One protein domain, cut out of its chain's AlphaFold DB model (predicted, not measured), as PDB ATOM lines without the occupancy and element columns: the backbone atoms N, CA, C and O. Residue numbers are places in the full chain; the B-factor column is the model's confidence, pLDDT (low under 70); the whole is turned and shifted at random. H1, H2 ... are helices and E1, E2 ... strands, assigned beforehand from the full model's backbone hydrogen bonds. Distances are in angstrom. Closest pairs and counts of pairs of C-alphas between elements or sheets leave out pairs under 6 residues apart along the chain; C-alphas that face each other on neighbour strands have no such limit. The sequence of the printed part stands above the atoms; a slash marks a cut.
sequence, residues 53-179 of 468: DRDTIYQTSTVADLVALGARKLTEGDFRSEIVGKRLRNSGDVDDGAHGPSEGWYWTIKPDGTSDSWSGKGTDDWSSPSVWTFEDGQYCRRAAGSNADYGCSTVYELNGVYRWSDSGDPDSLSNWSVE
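Overview. This is residues 53 to 179 of the 468 residues of an uncharacterized protein of Boseongicola sp. SB0665_bin_10 (UniProt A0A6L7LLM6). One long, strongly twisted sheet folds back on itself like a loose barrel: E6, E5, E4, E3, E2 and E1 make one leaf, E8 and E7 the facing leaf, E9 is the hinge, and E6 runs on into E7. Small helices H1 and H2 pack on the E7, E8 and E9 part, H3 sits near E7 and E4, and the loop of residues 91 to 104 reaches far from the body. The printed part has 127 residues, with three helices followed by nine strands in the order H1 to H3, E1 to E9; the class is mixed, helices and strands. The sheet runs E6 E5 E4 E3 E2 E1 E9 E8 E7, antiparallel but for E3 and E4, which meet only at a point. It is compact, with a radius of gyration of the C-alphas of 14.7 A and spans of 39 by 38 by 26 A.

Along the chain. The strands are E1, residues 87 to 90; E2, 105 to 109; E3, 114 to 119, 17.4 A; E4, 130 to 135; E5, 138 to 143, 16.5 A; E6, 149 to 153; E7, 155 to 158; E8, 161 to 166, 16.1 A; and E9, 169 to 179, 22.3 A, ending at C-alpha 179 (222.752, 313.707, 249.512). H1 is residues 54 to 59, from C-alpha 54 (212.627, 309.471, 250.033), H2 is 63 to 68 and H3 is 76 to 82, 10.1 A.

Arrangement. Three meanders, runs of strands each the antiparallel neighbour of the one before, are E1 E2 E3, E4 E5 E6 and E7 E8 E9. In hairpin E2 and E3, N 106 and O 118 are 2.9 A apart, within hydrogen-bond range, as are N 140 and O 133 of hairpin E4 and E5, 2.8 A. Between the antiparallel neighbours E1 and E9, N 89 and O 179 are within hydrogen-bond range at 2.8 A, and in hairpin E8 and E9, N 162 and O 178 are within hydrogen-bond range at 2.9 A. E9 bends by 74 degrees at residue 172. The closest C-alphas of E6 and E8 are Ser 153 and Ser 165, 5.0 A. H1 is on the sheet, over E8, at a height of 9.2 A. H2 is on it too, its closest C-alpha pair with E9 being Val 63 and Asp 171, 5.4 A. H3 is on it, near E7, over none of the strands, but only just: two of its C-alphas fall on E5. In H1, H2 and H3 every O i to N i+4 pair is within hydrogen-bond range.

Size, cuts and confidence. The C-alphas of Ala 98 and Asp 136 are the two farthest apart, 42.9 A. The printed part has no cut, and the long link is E1 to E2. Mean pLDDT of the printed part is 76.1, and residues 91 to 105, 118 to 130 and 143 to 150 are under 70.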
ATOM      1  N   ASP A  53     208.073 310.510 251.567       81.38
ATOM      2  CA  ASP A  53     209.178 309.568 251.720       81.38
ATOM      3  C   ASP A  53     210.259 309.786 250.645       81.38
ATOM      4  O   ASP A  53     210.037 310.411 249.603       81.38
ATOM      5  N   ARG A  54     211.467 309.283 250.914       79.19
ATOM      6  CA  ARG A  54     212.627 309.471 250.033       79.19
ATOM      7  C   ARG A  54     212.431 308.857 248.649       79.19
ATOM      8  O   ARG A  54     212.823 309.476 247.664       79.19
ATOM      9  N   ASP A  55     211.787 307.696 248.563       81.50
ATOM     10  CA  ASP A  55     211.526 307.029 247.286       81.50
ATOM     11  C   ASP A  55     210.659 307.903 246.376       81.50
ATOM     12  O   ASP A  55     210.940 308.029 245.184       81.50
ATOM     13  N   THR A  56     209.663 308.586 246.942       87.00
ATOM     14  CA  THR A  56     208.826 309.556 246.227       87.00
ATOM     15  C   THR A  56     209.662 310.724 245.700       87.00
ATOM     16  O   THR A  56     209.528 311.117 244.536       87.00
ATOM     17  N   ILE A  57     210.576 311.255 246.520       87.75
ATOM     18  CA  ILE A  57     211.488 312.328 246.106       87.75
ATOM     19  C   ILE A  57     212.376 311.849 244.953       87.75
ATOM     20  O   ILE A  57     212.525 312.583 243.979       87.75
ATOM     21  N   TYR A  58     212.916 310.626 245.009       84.44
ATOM     22  CA  TYR A  58     213.773 310.050 243.963       84.44
ATOM     23  C   TYR A  58     213.032 309.756 242.661       84.44
ATOM     24  O   TYR A  58     213.531 310.078 241.582       84.44
ATOM     25  N   GLN A  59     211.816 309.223 242.742       86.69
ATOM     26  CA  GLN A  59     211.008 308.864 241.573       86.69
ATOM     27  C   GLN A  59     210.425 310.079 240.841       86.69
ATOM     28  O   GLN A  59     209.950 309.950 239.711       86.69
ATOM     29  N   THR A  60     210.476 311.264 241.451       91.38
ATOM     30  CA  THR A  60     210.017 312.494 240.812       91.38
ATOM     31  C   THR A  60     210.901 312.847 239.612       91.38
ATOM     32  O   THR A  60     212.130 312.887 239.713       91.38
ATOM     33  N   SER A  61     210.274 313.106 238.464       92.19
ATOM     34  CA  SER A  61     210.955 313.352 237.184       92.19
ATOM     35  C   SER A  61     210.842 314.792 236.686       92.19
ATOM     36  O   SER A  61     211.595 315.187 235.797       92.19
ATOM     37  N   THR A  62     209.933 315.588 237.256       95.75
ATOM     38  CA  THR A  62     209.707 316.979 236.852       95.75
ATOM     39  C   THR A  62     209.931 317.942 238.007       95.75
ATOM     40  O   THR A  62     209.706 317.621 239.177       95.75
ATOM     41  N   VAL A  63     210.347 319.159 237.672       95.06
ATOM     42  CA  VAL A  63     210.503 320.241 238.648       95.06
ATOM     43  C   VAL A  63     209.162 320.602 239.287       95.06
ATOM     44  O   VAL A  63     209.098 320.847 240.490       95.06
ATOM     45  N   ALA A  64     208.082 320.620 238.501       95.50
ATOM     46  CA  ALA A  64     206.755 320.989 238.984       95.50
ATOM     47  C   ALA A  64     206.247 320.025 240.065       95.50
ATOM     48  O   ALA A  64     205.740 320.478 241.092       95.50
ATOM     49  N   ASP A  65     206.434 318.719 239.862       95.69
ATOM     50  CA  ASP A  65     206.042 317.701 240.836       95.69
ATOM     51  C   ASP A  65     206.883 317.812 242.114       95.69
ATOM     52  O   ASP A  65     206.342 317.779 243.217       95.69
ATOM     53  N   LEU A  66     208.192 318.043 241.985       94.81
ATOM     54  CA  LEU A  66     209.082 318.174 243.139       94.81
ATOM     55  C   LEU A  66     208.748 319.417 243.983       94.81
ATOM     56  O   LEU A  66     208.727 319.359 245.212       94.81
ATOM     57  N   VAL A  67     208.417 320.536 243.334       95.31
ATOM     58  CA  VAL A  67     207.933 321.748 244.017       95.31
ATOM     59  C   VAL A  67     206.560 321.512 244.655       95.31
ATOM     60  O   VAL A  67     206.313 322.001 245.757       95.31
ATOM     61  N   ALA A  68     205.675 320.737 244.020       94.12
ATOM     62  CA  ALA A  68     204.383 320.367 244.602       94.12
ATOM     63  C   ALA A  68     204.529 319.487 245.858       94.12
ATOM     64  O   ALA A  68     203.687 319.566 246.751       94.12
ATOM     65  N   LEU A  69     205.615 318.712 245.955       92.12
ATOM     66  CA  LEU A  69     206.012 317.972 247.159       92.12
ATOM     67  C   LEU A  69     206.631 318.857 248.256       92.12
ATOM     68  O   LEU A  69     206.897 318.372 249.352       92.12
ATOM     69  N   GLY A  70     206.842 320.149 247.987       92.25
ATOM     70  CA  GLY A  70     207.363 321.116 248.952       92.25
ATOM     71  C   GLY A  70     208.855 321.412 248.821       92.25
ATOM     72  O   GLY A  70     209.411 322.059 249.707       92.25
ATOM     73  N   ALA A  71     209.514 320.979 247.743       93.31
ATOM     74  CA  ALA A  71     210.922 321.297 247.544       93.31
ATOM     75  C   ALA A  71     211.154 322.799 247.372       93.31
ATOM     76  O   ALA A  71     210.419 323.491 246.655       93.31
ATOM     77  N   ARG A  72     212.238 323.298 247.967       94.31
ATOM     78  CA  ARG A  72     212.687 324.678 247.766       94.31
ATOM     79  C   ARG A  72     213.759 324.737 246.688       94.31
ATOM     80  O   ARG A  72     214.617 323.866 246.597       94.31
ATOM     81  N   LYS A  73     213.742 325.803 245.891       94.25
ATOM     82  CA  LYS A  73     214.858 326.152 245.004       94.25
ATOM     83  C   LYS A  73     215.971 326.791 245.839       94.25
ATOM     84  O   LYS A  73     215.694 327.747 246.558       94.25
ATOM     85  N   LEU A  74     217.207 326.318 245.694       90.62
ATOM     86  CA  LEU A  74     218.364 326.914 246.362       90.62
ATOM     87  C   LEU A  74     218.781 328.230 245.700       90.62
ATOM     88  O   LEU A  74     218.859 328.337 244.471       90.62
ATOM     89  N   THR A  75     219.086 329.231 246.524       87.12
ATOM     90  CA  THR A  75     219.754 330.465 246.098       87.12
ATOM     91  C   THR A  75     221.272 330.267 245.968       87.12
ATOM     92  O   THR A  75     221.803 329.185 246.229       87.12
ATOM     93  N   GLU A  76     222.001 331.318 245.561       84.62
ATOM     94  CA  GLU A  76     223.471 331.287 245.613       84.62
ATOM     95  C   GLU A  76     223.981 331.053 247.038       84.62
ATOM     96  O   GLU A  76     224.892 330.257 247.259       84.62
ATOM     97  N   GLY A  77     223.377 331.757 248.000       78.62
ATOM     98  CA  GLY A  77     223.741 331.671 249.409       78.62
ATOM     99  C   GLY A  77     223.536 330.263 249.947       78.62
ATOM    100  O   GLY A  77     224.488 329.683 250.457       78.62
ATOM    101  N   ASP A  78     222.339 329.706 249.735       84.69
ATOM    102  CA  ASP A  78     221.959 328.390 250.265       84.69
ATOM    103  C   ASP A  78     222.903 327.292 249.771       84.69
ATOM    104  O   ASP A  78     223.456 326.533 250.554       84.69
ATOM    105  N   PHE A  79     223.181 327.236 248.469       85.12
ATOM    106  CA  PHE A  79     224.093 326.231 247.922       85.12
ATOM    107  C   PHE A  79     225.530 326.409 248.431       85.12
ATOM    108  O   PHE A  79     226.224 325.425 248.679       85.12
ATOM    109  N   ARG A  80     226.015 327.652 248.579       80.19
ATOM    110  CA  ARG A  80     227.356 327.891 249.130       80.19
ATOM    111  C   ARG A  80     227.454 327.440 250.585       80.19
ATOM    112  O   ARG A  80     228.494 326.913 250.955       80.19
ATOM    113  N   SER A  81     226.413 327.638 251.391       75.81
ATOM    114  CA  SER A  81     226.403 327.184 252.786       75.81
ATOM    115  C   SER A  81     226.158 325.682 252.930       75.81
ATOM    116  O   SER A  81     226.715 325.059 253.830       75.81
ATOM    117  N   GLU A  82     225.335 325.098 252.060       81.12
ATOM    118  CA  GLU A  82     224.822 323.735 252.233       81.12
ATOM    119  C   GLU A  82     225.527 322.691 251.366       81.12
ATOM    120  O   GLU A  82     225.555 321.531 251.741       81.12
ATOM    121  N   ILE A  83     226.099 323.058 250.218       84.62
ATOM    122  CA  ILE A  83     226.711 322.111 249.270       84.62
ATOM    123  C   ILE A  83     228.219 322.339 249.124       84.62
ATOM    124  O   ILE A  83     228.991 321.380 249.069       84.62
ATOM    125  N   VAL A  84     228.669 323.592 249.041       81.62
ATOM    126  CA  VAL A  84     230.095 323.891 248.835       81.62
ATOM    127  C   VAL A  84     230.905 323.530 250.083       81.62
ATOM    128  O   VAL A  84     230.529 323.828 251.211       81.62
ATOM    129  N   GLY A  85     232.037 322.865 249.872       74.62
ATOM    130  CA  GLY A  85     232.895 322.280 250.900       74.62
ATOM    131  C   GLY A  85     232.412 320.916 251.386       74.62
ATOM    132  O   GLY A  85     233.196 320.187 251.980       74.62
ATOM    133  N   LYS A  86     231.164 320.536 251.087       78.50
ATOM    134  CA  LYS A  86     230.568 319.293 251.563       78.50
ATOM    135  C   LYS A  86     230.860 318.145 250.608       78.50
ATOM    136  O   LYS A  86     230.804 318.299 249.383       78.50
ATOM    137  N   ARG A  87     231.108 316.966 251.176       77.31
ATOM    138  CA  ARG A  87     231.079 315.711 250.426       77.31
ATOM    139  C   ARG A  87     229.633 315.448 250.032       77.31
ATOM    140  O   ARG A  87     228.767 315.448 250.894       77.31
ATOM    141  N   LEU A  88     229.344 315.197 248.763       81.44
ATOM    142  CA  LEU A  88     228.038 314.714 248.328       81.44
ATOM    143  C   LEU A  88     228.171 313.305 247.746       81.44
ATOM    144  O   LEU A  88     229.208 312.938 247.199       81.44
ATOM    145  N   ARG A  89     227.123 312.508 247.921       80.62
ATOM    146  CA  ARG A  89     226.994 311.115 247.504       80.62
ATOM    147  C   ARG A  89     225.807 311.013 246.562       80.62
ATOM    148  O   ARG A  89     224.729 311.491 246.902       80.62
ATOM    149  N   ASN A  90     225.986 310.358 245.419       75.94
ATOM    150  CA  ASN A  90     224.873 310.075 244.518       75.94
ATOM    151  C   ASN A  90     223.869 309.119 245.185       75.94
ATOM    152  O   ASN A  90     224.224 308.012 245.587       75.94
ATOM    153  N   SER A  91     222.628 309.573 245.320       63.94
ATOM    154  CA  SER A  91     221.514 308.875 245.959       63.94
ATOM    155  C   SER A  91     220.537 308.380 244.893       63.94
ATOM    156  O   SER A  91     219.415 308.848 244.771       63.94
ATOM    157  N   GLY A  92     220.990 307.484 244.027       54.91
ATOM    158  CA  GLY A  92     220.156 306.935 242.948       54.91
ATOM    159  C   GLY A  92     220.538 305.525 242.519       54.91
ATOM    160  O   GLY A  92     219.848 304.924 241.700       54.91
ATOM    161  N   ASP A  93     221.608 304.991 243.098       51.28
ATOM    162  CA  ASP A  93     222.042 303.617 242.920       51.28
ATOM    163  C   ASP A  93     221.178 302.737 243.834       51.28
ATOM    164  O   ASP A  93     221.504 302.442 244.983       51.28
ATOM    165  N   VAL A  94     219.974 302.447 243.333       45.97
ATOM    166  CA  VAL A  94     219.024 301.513 243.936       45.97
ATOM    167  C   VAL A  94     219.734 300.173 244.091       45.97
ATOM    168  O   VAL A  94     220.296 299.657 243.126       45.97
ATOM    169  N   ASP A  95     219.691 299.620 245.300       46.66
ATOM    170  CA  ASP A  95     220.123 298.258 245.593       46.66
ATOM    171  C   ASP A  95     219.357 297.296 244.669       46.66
ATOM    172  O   ASP A  95     218.169 297.025 244.859       46.66
ATOM    173  N   ASP A  96     220.003 296.839 243.594       47.81
ATOM    174  CA  ASP A  96     219.390 295.948 242.604       47.81
ATOM    175  C   ASP A  96     219.289 294.499 243.111       47.81
ATOM    176  O   ASP A  96     218.855 293.603 242.380       47.81
ATOM    177  N   GLY A  97     219.673 294.262 244.373       42.38
ATOM    178  CA  GLY A  97     219.621 292.975 245.054       42.38
ATOM    179  C   GLY A  97     220.601 291.936 244.506       42.38
ATOM    180  O   GLY A  97     220.671 290.830 245.042       42.38
ATOM    181  N   ALA A  98     221.358 292.260 243.453       40.38
ATOM    182  CA  ALA A  98     222.322 291.368 242.821       40.38
ATOM    183  C   ALA A  98     223.772 291.768 243.126       40.38
ATOM    184  O   ALA A  98     224.663 290.915 243.048       40.38
ATOM    185  N   HIS A  99     224.017 293.036 243.473       35.84
ATOM    186  CA  HIS A  99     225.369 293.595 243.560       35.84
ATOM    187  C   HIS A  99     225.727 294.301 244.882       35.84
ATOM    188  O   HIS A  99     226.811 294.877 244.968       35.84
ATOM    189  N   GLY A 100     224.897 294.188 245.928       42.34
ATOM    190  CA  GLY A 100     225.065 294.955 247.172       42.34
ATOM    191  C   GLY A 100     224.775 296.448 246.954       42.34
ATOM    192  O   GLY A 100     224.499 296.840 245.816       42.34
ATOM    193  N   PRO A 101     224.836 297.303 247.997       47.53
ATOM    194  CA  PRO A 101     224.708 298.746 247.816       47.53
ATOM    195  C   PRO A 101     225.780 299.179 246.819       47.53
ATOM    196  O   PRO A 101     226.973 299.132 247.125       47.53
ATOM    197  N   SER A 102     225.371 299.525 245.598       49.06
ATOM    198  CA  SER A 102     226.315 299.896 244.553       49.06
ATOM    199  C   SER A 102     227.127 301.074 245.079       49.06
ATOM    200  O   SER A 102     226.597 302.059 245.596       49.06
ATOM    201  N   GLU A 103     228.440 300.890 245.076       57.00
ATOM    202  CA  GLU A 103     229.394 301.774 245.727       57.00
ATOM    203  C   GLU A 103     229.386 303.139 245.025       57.00
ATOM    204  O   GLU A 103     230.068 303.352 244.022       57.00
ATOM    205  N   GLY A 104     228.535 304.036 245.526       63.19
ATOM    206  CA  GLY A 104     228.187 305.285 244.860       63.19
ATOM    207  C   GLY A 104     229.376 306.217 244.632       63.19
ATOM    208  O   GLY A 104     230.390 306.186 245.335       63.19
ATOM    209  N   TRP A 105     229.225 307.094 243.641       64.94
ATOM    210  CA  TRP A 105     230.156 308.191 243.404       64.94
ATOM    211  C   TRP A 105     230.038 309.246 244.498       64.94
ATOM    212  O   TRP A 105     228.932 309.641 244.891       64.94
ATOM    213  N   TYR A 106     231.192 309.738 244.929       74.94
ATOM    214  CA  TYR A 106     231.310 310.871 245.825       74.94
ATOM    215  C   TYR A 106     231.939 312.049 245.099       74.94
ATOM    216  O   TYR A 106     232.774 311.874 244.207       74.94
ATOM    217  N   TRP A 107     231.561 313.254 245.503       77.69
ATOM    218  CA  TRP A 107     232.222 314.469 245.058       77.69
ATOM    219  C   TRP A 107     232.293 315.516 246.161       77.69
ATOM    220  O   TRP A 107     231.546 315.453 247.131       77.69
ATOM    221  N   THR A 108     233.154 316.509 245.987       81.62
ATOM    222  CA  THR A 108     233.184 317.715 246.822       81.62
ATOM    223  C   THR A 108     233.352 318.916 245.913       81.62
ATOM    224  O   THR A 108     234.276 318.935 245.102       81.62
ATOM    225  N   ILE A 109     232.489 319.924 246.044       81.44
ATOM    226  CA  ILE A 109     232.645 321.206 245.341       81.44
ATOM    227  C   ILE A 109     233.404 322.154 246.266       81.44
ATOM    228  O   ILE A 109     232.907 322.504 247.325       81.44
ATOM    229  N   LYS A 110     234.608 322.569 245.896       80.00
ATOM    230  CA  LYS A 110     235.470 323.452 246.685       80.00
ATOM    231  C   LYS A 110     234.991 324.910 246.645       80.00
ATOM    232  O   LYS A 110     234.280 325.303 245.717       80.00
ATOM    233  N   PRO A 111     235.416 325.755 247.607       74.69
ATOM    234  CA  PRO A 111     235.072 327.182 247.636       74.69
ATOM    235  C   PRO A 111     235.454 327.971 246.377       74.69
ATOM    236  O   PRO A 111     234.808 328.969 246.057       74.69
ATOM    237  N   ASP A 112     236.484 327.526 245.656       76.75
ATOM    238  CA  ASP A 112     236.922 328.111 244.385       76.75
ATOM    239  C   ASP A 112     236.088 327.643 243.174       76.75
ATOM    240  O   ASP A 112     236.365 328.032 242.039       76.75
ATOM    241  N   GLY A 113     235.063 326.821 243.412       75.25
ATOM    242  CA  GLY A 113     234.179 326.249 242.405       75.25
ATOM    243  C   GLY A 113     234.727 324.983 241.753       75.25
ATOM    244  O   GLY A 113     233.998 324.357 240.993       75.25
ATOM    245  N   THR A 114     235.970 324.568 242.015       80.00
ATOM    246  CA  THR A 114     236.477 323.293 241.484       80.00
ATOM    247  C   THR A 114     235.807 322.106 242.179       80.00
ATOM    248  O   THR A 114     235.305 322.247 243.288       80.00
ATOM    249  N   SER A 115     235.767 320.926 241.557       77.31
ATOM    250  CA  SER A 115     235.240 319.719 242.205       77.31
ATOM    251  C   SER A 115     236.192 318.535 242.131       77.31
ATOM    252  O   SER A 115     236.736 318.262 241.060       77.31
ATOM    253  N   ASP A 116     236.309 317.804 243.237       73.75
ATOM    254  CA  ASP A 116     236.930 316.477 243.280       73.75
ATOM    255  C   ASP A 116     235.834 315.411 243.205       73.75
ATOM    256  O   ASP A 116     234.744 315.621 243.736       73.75
ATOM    257  N   SER A 117     236.108 314.278 242.562       71.06
ATOM    258  CA  SER A 117     235.196 313.131 242.509       71.06
ATOM    259  C   SER A 117     235.960 311.827 242.658       71.06
ATOM    260  O   SER A 117     237.037 311.686 242.084       71.06
ATOM    261  N   TRP A 118     235.390 310.875 243.390       69.19
ATOM    262  CA  TRP A 118     235.989 309.566 243.622       69.19
ATOM    263  C   TRP A 118     234.927 308.472 243.664       69.19
ATOM    264  O   TRP A 118     233.762 308.712 243.998       69.19
ATOM    265  N   SER A 119     235.336 307.261 243.295       65.69
ATOM    266  CA  SER A 119     234.509 306.064 243.423       65.69
ATOM    267  C   SER A 119     234.762 305.406 244.781       65.69
ATOM    268  O   SER A 119     235.885 305.422 245.285       65.69
ATOM    269  N   GLY A 120     233.736 304.796 245.383       56.75
ATOM    270  CA  GLY A 120     233.886 304.039 246.637       56.75
ATOM    271  C   GLY A 120     234.890 302.871 246.568       56.75
ATOM    272  O   GLY A 120     235.339 302.413 247.610       56.75
ATOM    273  N   LYS A 121     235.310 302.463 245.358       56.09
ATOM    274  CA  LYS A 121     236.202 301.321 245.066       56.09
ATOM    275  C   LYS A 121     237.698 301.593 245.230       56.09
ATOM    276  O   LYS A 121     238.515 300.741 244.874       56.09
ATOM    277  N   GLY A 122     238.076 302.785 245.694       46.94
ATOM    278  CA  GLY A 122     239.450 303.115 246.091       46.94
ATOM    279  C   GLY A 122     240.526 303.001 245.001       46.94
ATOM    280  O   GLY A 122     241.707 303.022 245.328       46.94
ATOM    281  N   THR A 123     240.166 302.848 243.719       47.72
ATOM    282  CA  THR A 123     241.152 302.535 242.663       47.72
ATOM    283  C   THR A 123     241.074 303.402 241.408       47.72
ATOM    284  O   THR A 123     242.049 303.430 240.662       47.72
ATOM    285  N   ASP A 124     240.014 304.195 241.226       51.06
ATOM    286  CA  ASP A 124     239.883 305.134 240.104       51.06
ATOM    287  C   ASP A 124     239.441 306.520 240.608       51.06
ATOM    288  O   ASP A 124     238.275 306.912 240.493       51.06
ATOM    289  N   ASP A 125     240.386 307.272 241.180       51.56
ATOM    290  CA  ASP A 125     240.236 308.709 241.439       51.56
ATOM    291  C   ASP A 125     240.227 309.454 240.102       51.56
ATOM    292  O   ASP A 125     241.252 309.878 239.562       51.56
ATOM    293  N   TRP A 126     239.039 309.606 239.525       48.31
ATOM    294  CA  TRP A 126     238.847 310.505 238.399       48.31
ATOM    295  C   TRP A 126     238.764 311.944 238.915       48.31
ATOM    296  O   TRP A 126     237.685 312.494 239.129       48.31
ATOM    297  N   SER A 127     239.918 312.595 239.074       50.91
ATOM    298  CA  SER A 127     239.972 314.045 239.259       50.91
ATOM    299  C   SER A 127     239.738 314.725 237.907       50.91
ATOM    300  O   SER A 127     240.681 315.031 237.172       50.91
ATOM    301  N   SER A 128     238.478 314.940 237.532       53.72
ATOM    302  CA  SER A 128     238.166 315.873 236.452       53.72
ATOM    303  C   SER A 128     237.852 317.229 237.075       53.72
ATOM    304  O   SER A 128     236.740 317.404 237.583       53.72
ATOM    305  N   PRO A 129     238.796 318.191 237.068       56.69
ATOM    306  CA  PRO A 129     238.525 319.524 237.577       56.69
ATOM    307  C   PRO A 129     237.384 320.121 236.746       56.69
ATOM    308  O   PRO A 129     237.538 320.470 235.576       56.69
ATOM    309  N   SER A 130     236.196 320.167 237.336       64.56
ATOM    310  CA  SER A 130     235.050 320.893 236.803       64.56
ATOM    311  C   SER A 130     234.904 322.156 237.630       64.56
ATOM    312  O   SER A 130     234.994 322.084 238.851       64.56
ATOM    313  N   VAL A 131     234.721 323.302 236.980       71.94
ATOM    314  CA  VAL A 131     234.476 324.575 237.662       71.94
ATOM    315  C   VAL A 131     232.976 324.831 237.662       71.94
ATOM    316  O   VAL A 131     232.345 324.831 236.605       71.94
ATOM    317  N   TRP A 132     232.418 325.043 238.844       80.00
ATOM    318  CA  TRP A 132     231.033 325.407 239.084       80.00
ATOM    319  C   TRP A 132     230.942 326.916 239.294       80.00
ATOM    320  O   TRP A 132     231.571 327.468 240.197       80.00
ATOM    321  N   THR A 133     230.151 327.591 238.464       82.88
ATOM    322  CA  THR A 133     229.862 329.024 238.596       82.88
ATOM    323  C   THR A 133     228.365 329.247 238.713       82.88
ATOM    324  O   THR A 133     227.586 328.613 238.005       82.88
ATOM    325  N   PHE A 134     227.958 330.154 239.598       80.69
ATOM    326  CA  PHE A 134     226.563 330.564 239.695       80.69
ATOM    327  C   PHE A 134     226.300 331.724 238.739       80.69
ATOM    328  O   PHE A 134     226.911 332.785 238.867       80.69
ATOM    329  N   GLU A 135     225.415 331.518 237.772       82.81
ATOM    330  CA  GLU A 135     225.052 332.506 236.756       82.81
ATOM    331  C   GLU A 135     223.526 332.473 236.578       82.81
ATOM    332  O   GLU A 135     222.922 331.405 236.511       82.81
ATOM    333  N   ASP A 136     222.880 333.643 236.586       83.19
ATOM    334  CA  ASP A 136     221.435 333.809 236.353       83.19
ATOM    335  C   ASP A 136     220.507 332.878 237.169       83.19
ATOM    336  O   ASP A 136     219.441 332.454 236.720       83.19
ATOM    337  N   GLY A 137     220.878 332.584 238.420       77.19
ATOM    338  CA  GLY A 137     220.055 331.751 239.301       77.19
ATOM    339  C   GLY A 137     220.196 330.245 239.058       77.19
ATOM    340  O   GLY A 137     219.303 329.489 239.465       77.19
ATOM    341  N   GLN A 138     221.262 329.830 238.367       84.75
ATOM    342  CA  GLN A 138     221.588 328.452 238.011       84.75
ATOM    343  C   GLN A 138     223.075 328.158 238.256       84.75
ATOM    344  O   GLN A 138     223.919 329.052 238.259       84.75
ATOM    345  N   TYR A 139     223.399 326.879 238.433       83.00
ATOM    346  CA  TYR A 139     224.766 326.384 238.564       83.00
ATOM    347  C   TYR A 139     225.257 325.847 237.235       83.00
ATOM    348  O   TYR A 139     224.792 324.807 236.772       83.00
ATOM    349  N   CYS A 140     226.208 326.554 236.644       84.69
ATOM    350  CA  CYS A 140     226.822 326.198 235.381       84.69
ATOM    351  C   CYS A 140     228.107 325.419 235.632       84.69
ATOM    352  O   CYS A 140     228.998 325.875 236.353       84.69
ATOM    353  N   ARG A 141     228.205 324.233 235.030       81.12
ATOM    354  CA  ARG A 141     229.404 323.398 235.099       81.12
ATOM    355  C   ARG A 141     230.264 323.633 233.861       81.12
ATOM    356  O   ARG A 141     229.780 323.514 232.739       81.12
ATOM    357  N   ARG A 142     231.554 323.895 234.052       78.00
ATOM    358  CA  ARG A 142     232.558 324.059 232.986       78.00
ATOM    359  C   ARG A 142     233.671 323.029 233.141       78.00
ATOM    360  O   ARG A 142     234.052 322.698 234.262       78.00
ATOM    361  N   ALA A 143     234.225 322.536 232.035       68.38
ATOM    362  CA  ALA A 143     235.493 321.798 232.089       68.38
ATOM    363  C   ALA A 143     236.604 322.765 232.503       68.38
ATOM    364  O   ALA A 143     236.692 323.858 231.938       68.38
ATOM    365  N   ALA A 144     237.480 322.393 233.438       63.69
ATOM    366  CA  ALA A 144     238.614 323.254 233.754       63.69
ATOM    367  C   ALA A 144     239.495 323.473 232.516       63.69
ATOM    368  O   ALA A 144     239.817 322.545 231.773       63.69
ATOM    369  N   GLY A 145     239.866 324.733 232.285       62.53
ATOM    370  CA  GLY A 145     240.617 325.144 231.098       62.53
ATOM    371  C   GLY A 145     239.790 325.223 229.807       62.53
ATOM    372  O   GLY A 145     240.363 325.507 228.756       62.53
ATOM    373  N   SER A 146     238.470 325.011 229.866       65.38
ATOM    374  CA  SER A 146     237.547 325.164 228.741       65.38
ATOM    375  C   SER A 146     236.529 326.276 229.004       65.38
ATOM    376  O   SER A 146     236.038 326.435 230.117       65.38
ATOM    377  N   ASN A 147     236.169 327.010 227.949       60.75
ATOM    378  CA  ASN A 147     235.039 327.949 227.962       60.75
ATOM    379  C   ASN A 147     233.729 327.289 227.496       60.75
ATOM    380  O   ASN A 147     232.741 327.983 227.280       60.75
ATOM    381  N   ALA A 148     233.732 325.975 227.246       60.84
ATOM    382  CA  ALA A 148     232.527 325.245 226.880       60.84
ATOM    383  C   ALA A 148     231.758 324.854 228.150       60.84
ATOM    384  O   ALA A 148     232.267 324.091 228.976       60.84
ATOM    385  N   ASP A 149     230.543 325.381 228.280       62.19
ATOM    386  CA  ASP A 149     229.605 325.005 229.333       62.19
ATOM    387  C   ASP A 149     229.095 323.577 229.092       62.19
ATOM    388  O   ASP A 149     228.664 323.236 227.990       62.19
ATOM    389  N   TYR A 150     229.112 322.744 230.135       65.31
ATOM    390  CA  TYR A 150     228.400 321.460 230.165       65.31
ATOM    391  C   TYR A 150     226.903 321.633 230.437       65.31
ATOM    392  O   TYR A 150     226.170 320.647 230.415       65.31
ATOM    393  N   GLY A 151     226.461 322.870 230.671       77.62
ATOM    394  CA  GLY A 151     225.081 323.212 230.971       77.62
ATOM    395  C   GLY A 151     224.909 323.830 232.357       77.62
ATOM    396  O   GLY A 151     225.794 323.728 233.212       77.62
ATOM    397  N   CYS A 152     223.770 324.492 232.552       85.50
ATOM    398  CA  CYS A 152     223.392 325.128 233.807       85.50
ATOM    399  C   CYS A 152     222.164 324.434 234.397       85.50
ATOM    400  O   CYS A 152     221.199 324.168 233.684       85.50
ATOM    401  N   SER A 153     222.194 324.162 235.696       89.50
ATOM    402  CA  SER A 153     221.117 323.472 236.405       89.50
ATOM    403  C   SER A 153     220.603 324.312 237.563       89.50
ATOM    404  O   SER A 153     221.370 324.934 238.300       89.50
ATOM    405  N   THR A 154     219.290 324.308 237.761       92.69
ATOM    406  CA  THR A 154     218.689 324.774 239.012       92.69
ATOM    407  C   THR A 154     218.745 323.647 240.034       92.69
ATOM    408  O   THR A 154     218.500 322.499 239.677       92.69
ATOM    409  N   VAL A 155     219.048 323.968 241.292       92.38
ATOM    410  CA  VAL A 155     219.121 322.983 242.378       92.38
ATOM    411  C   VAL A 155     217.932 323.159 243.305       92.38
ATOM    412  O   VAL A 155     217.615 324.278 243.712       92.38
ATOM    413  N   TYR A 156     217.283 322.046 243.615       94.50
ATOM    414  CA  TYR A 156     216.156 321.950 244.527       94.50
ATOM    415  C   TYR A 156     216.536 321.066 245.707       94.50
ATOM    416  O   TYR A 156     217.239 320.078 245.521       94.50
ATOM    417  N   GLU A 157     216.061 321.409 246.899       93.19
ATOM    418  CA  GLU A 157     216.259 320.630 248.120       93.19
ATOM    419  C   GLU A 157     214.908 320.239 248.716       93.19
ATOM    420  O   GLU A 157     213.982 321.057 248.776       93.19
ATOM    421  N   LEU A 158     214.805 318.973 249.121       90.19
ATOM    422  CA  LEU A 158     213.692 318.440 249.892       90.19
ATOM    423  C   LEU A 158     214.190 317.312 250.800       90.19
ATOM    424  O   LEU A 158     214.688 316.296 250.316       90.19
ATOM    425  N   ASN A 159     214.023 317.475 252.113       82.12
ATOM    426  CA  ASN A 159     214.395 316.486 253.131       82.12
ATOM    427  C   ASN A 159     215.862 316.015 253.024       82.12
ATOM    428  O   ASN A 159     216.162 314.823 253.162       82.12
ATOM    429  N   GLY A 160     216.783 316.944 252.749       82.69
ATOM    430  CA  GLY A 160     218.219 316.672 252.615       82.69
ATOM    431  C   GLY A 160     218.613 315.952 251.321       82.69
ATOM    432  O   GLY A 160     219.768 315.542 251.179       82.69
ATOM    433  N   VAL A 161     217.669 315.789 250.388       87.88
ATOM    434  CA  VAL A 161     217.916 315.305 249.029       87.88
ATOM    435  C   VAL A 161     217.967 316.496 248.092       87.88
ATOM    436  O   VAL A 161     217.012 317.268 247.981       87.88
ATOM    437  N   TYR A 162     219.072 316.612 247.372       91.38
ATOM    438  CA  TYR A 162     219.268 317.646 246.374       91.38
ATOM    439  C   TYR A 162     218.986 317.068 244.980       91.38
ATOM    440  O   TYR A 162     219.423 315.965 244.634       91.38
ATOM    441  N   ARG A 163     218.221 317.800 244.166       92.00
ATOM    442  CA  ARG A 163     217.846 317.440 242.788       92.00
ATOM    443  C   ARG A 163     218.223 318.572 241.839       92.00
ATOM    444  O   ARG A 163     217.951 319.736 242.125       92.00
ATOM    445  N   TRP A 164     218.806 318.233 240.694       91.81
ATOM    446  CA  TRP A 164     219.191 319.196 239.665       91.81
ATOM    447  C   TRP A 164     218.168 319.171 238.535       91.81
ATOM    448  O   TRP A 164     217.682 318.106 238.166       91.81
ATOM    449  N   SER A 165     217.842 320.330 237.965       92.38
ATOM    450  CA  SER A 165     217.162 320.368 236.669       92.38
ATOM    451  C   SER A 165     218.119 319.899 235.573       92.38
ATOM    452  O   SER A 165     219.327 320.164 235.652       92.38
ATOM    453  N   ASP A 166     217.603 319.250 234.534       83.44
ATOM    454  CA  ASP A 166     218.430 318.939 233.373       83.44
ATOM    455  C   ASP A 166     218.826 320.240 232.661       83.44
ATOM    456  O   ASP A 166     218.038 321.171 232.493       83.44
ATOM    457  N   SER A 167     220.086 320.314 232.256       77.25
ATOM    458  CA  SER A 167     220.651 321.481 231.586       77.25
ATOM    459  C   SER A 167     220.048 321.758 230.204       77.25
ATOM    460  O   SER A 167     220.135 322.883 229.713       77.25
ATOM    461  N   GLY A 168     219.445 320.743 229.575       80.25
ATOM    462  CA  GLY A 168     218.766 320.855 228.281       80.25
ATOM    463  C   GLY A 168     217.249 321.042 228.367       80.25
ATOM    464  O   GLY A 168     216.633 321.405 227.366       80.25
ATOM    465  N   ASP A 169     216.657 320.801 229.535       85.62
ATOM    466  CA  ASP A 169     215.217 320.887 229.768       85.62
ATOM    467  C   ASP A 169     214.962 321.277 231.237       85.62
ATOM    468  O   ASP A 169     214.943 320.404 232.112       85.62
ATOM    469  N   PRO A 170     214.782 322.582 231.526       83.25
ATOM    470  CA  PRO A 170     214.663 323.086 232.891       83.25
ATOM    471  C   PRO A 170     213.385 322.632 233.607       83.25
ATOM    472  O   PRO A 170     213.302 322.808 234.820       83.25
ATOM    473  N   ASP A 171     212.410 322.062 232.890       89.69
ATOM    474  CA  ASP A 171     211.192 321.503 233.485       89.69
ATOM    475  C   ASP A 171     211.396 320.045 233.947       89.69
ATOM    476  O   ASP A 171     210.632 319.532 234.774       89.69
ATOM    477  N   SER A 172     212.454 319.390 233.461       91.56
ATOM    478  CA  SER A 172     212.836 318.024 233.819       91.56
ATOM    479  C   SER A 172     213.918 317.993 234.902       91.56
ATOM    480  O   SER A 172     214.755 318.894 235.008       91.56
ATOM    481  N   LEU A 173     213.910 316.944 235.724       89.00
ATOM    482  CA  LEU A 173     214.966 316.674 236.697       89.00
ATOM    483  C   LEU A 173     216.001 315.711 236.118       89.00
ATOM    484  O   LEU A 173     215.661 314.762 235.415       89.00
ATOM    485  N   SER A 174     217.263 315.906 236.491       83.94
ATOM    486  CA  SER A 174     218.323 314.952 236.205       83.94
ATOM    487  C   SER A 174     218.035 313.597 236.852       83.94
ATOM    488  O   SER A 174     217.468 313.505 237.947       83.94
ATOM    489  N   ASN A 175     218.511 312.539 236.192       75.75
ATOM    490  CA  ASN A 175     218.434 311.167 236.706       75.75
ATOM    491  C   ASN A 175     219.309 310.932 237.941       75.75
ATOM    492  O   ASN A 175     219.154 309.924 238.619       75.75
ATOM    493  N   TRP A 176     220.252 311.832 238.218       73.75
ATOM    494  CA  TRP A 176     221.060 311.784 239.423       73.75
ATOM    495  C   TRP A 176     220.503 312.753 240.464       73.75
ATOM    496  O   TRP A 176     219.980 313.825 240.147       73.75
ATOM    497  N   SER A 177     220.627 312.345 241.715       83.62
ATOM    498  CA  SER A 177     220.327 313.139 242.896       83.62
ATOM    499  C   SER A 177     221.476 312.951 243.861       83.62
ATOM    500  O   SER A 177     222.195 311.957 243.758       83.62
ATOM    501  N   VAL A 178     221.690 313.892 244.768       83.38
ATOM    502  CA  VAL A 178     222.708 313.675 245.790       83.38
ATOM    503  C   VAL A 178     222.198 314.029 247.158       83.38
ATOM    504  O   VAL A 178     221.364 314.912 247.349       83.38
ATOM    505  N   GLU A 179     222.800 313.360 248.112       84.38
ATOM    506  CA  GLU A 179     222.752 313.707 249.512       84.38
ATOM    507  C   GLU A 179     224.133 314.223 249.894       84.38
ATOM    508  O   GLU A 179     225.138 313.802 249.320       84.38
TER     509      GLU A 179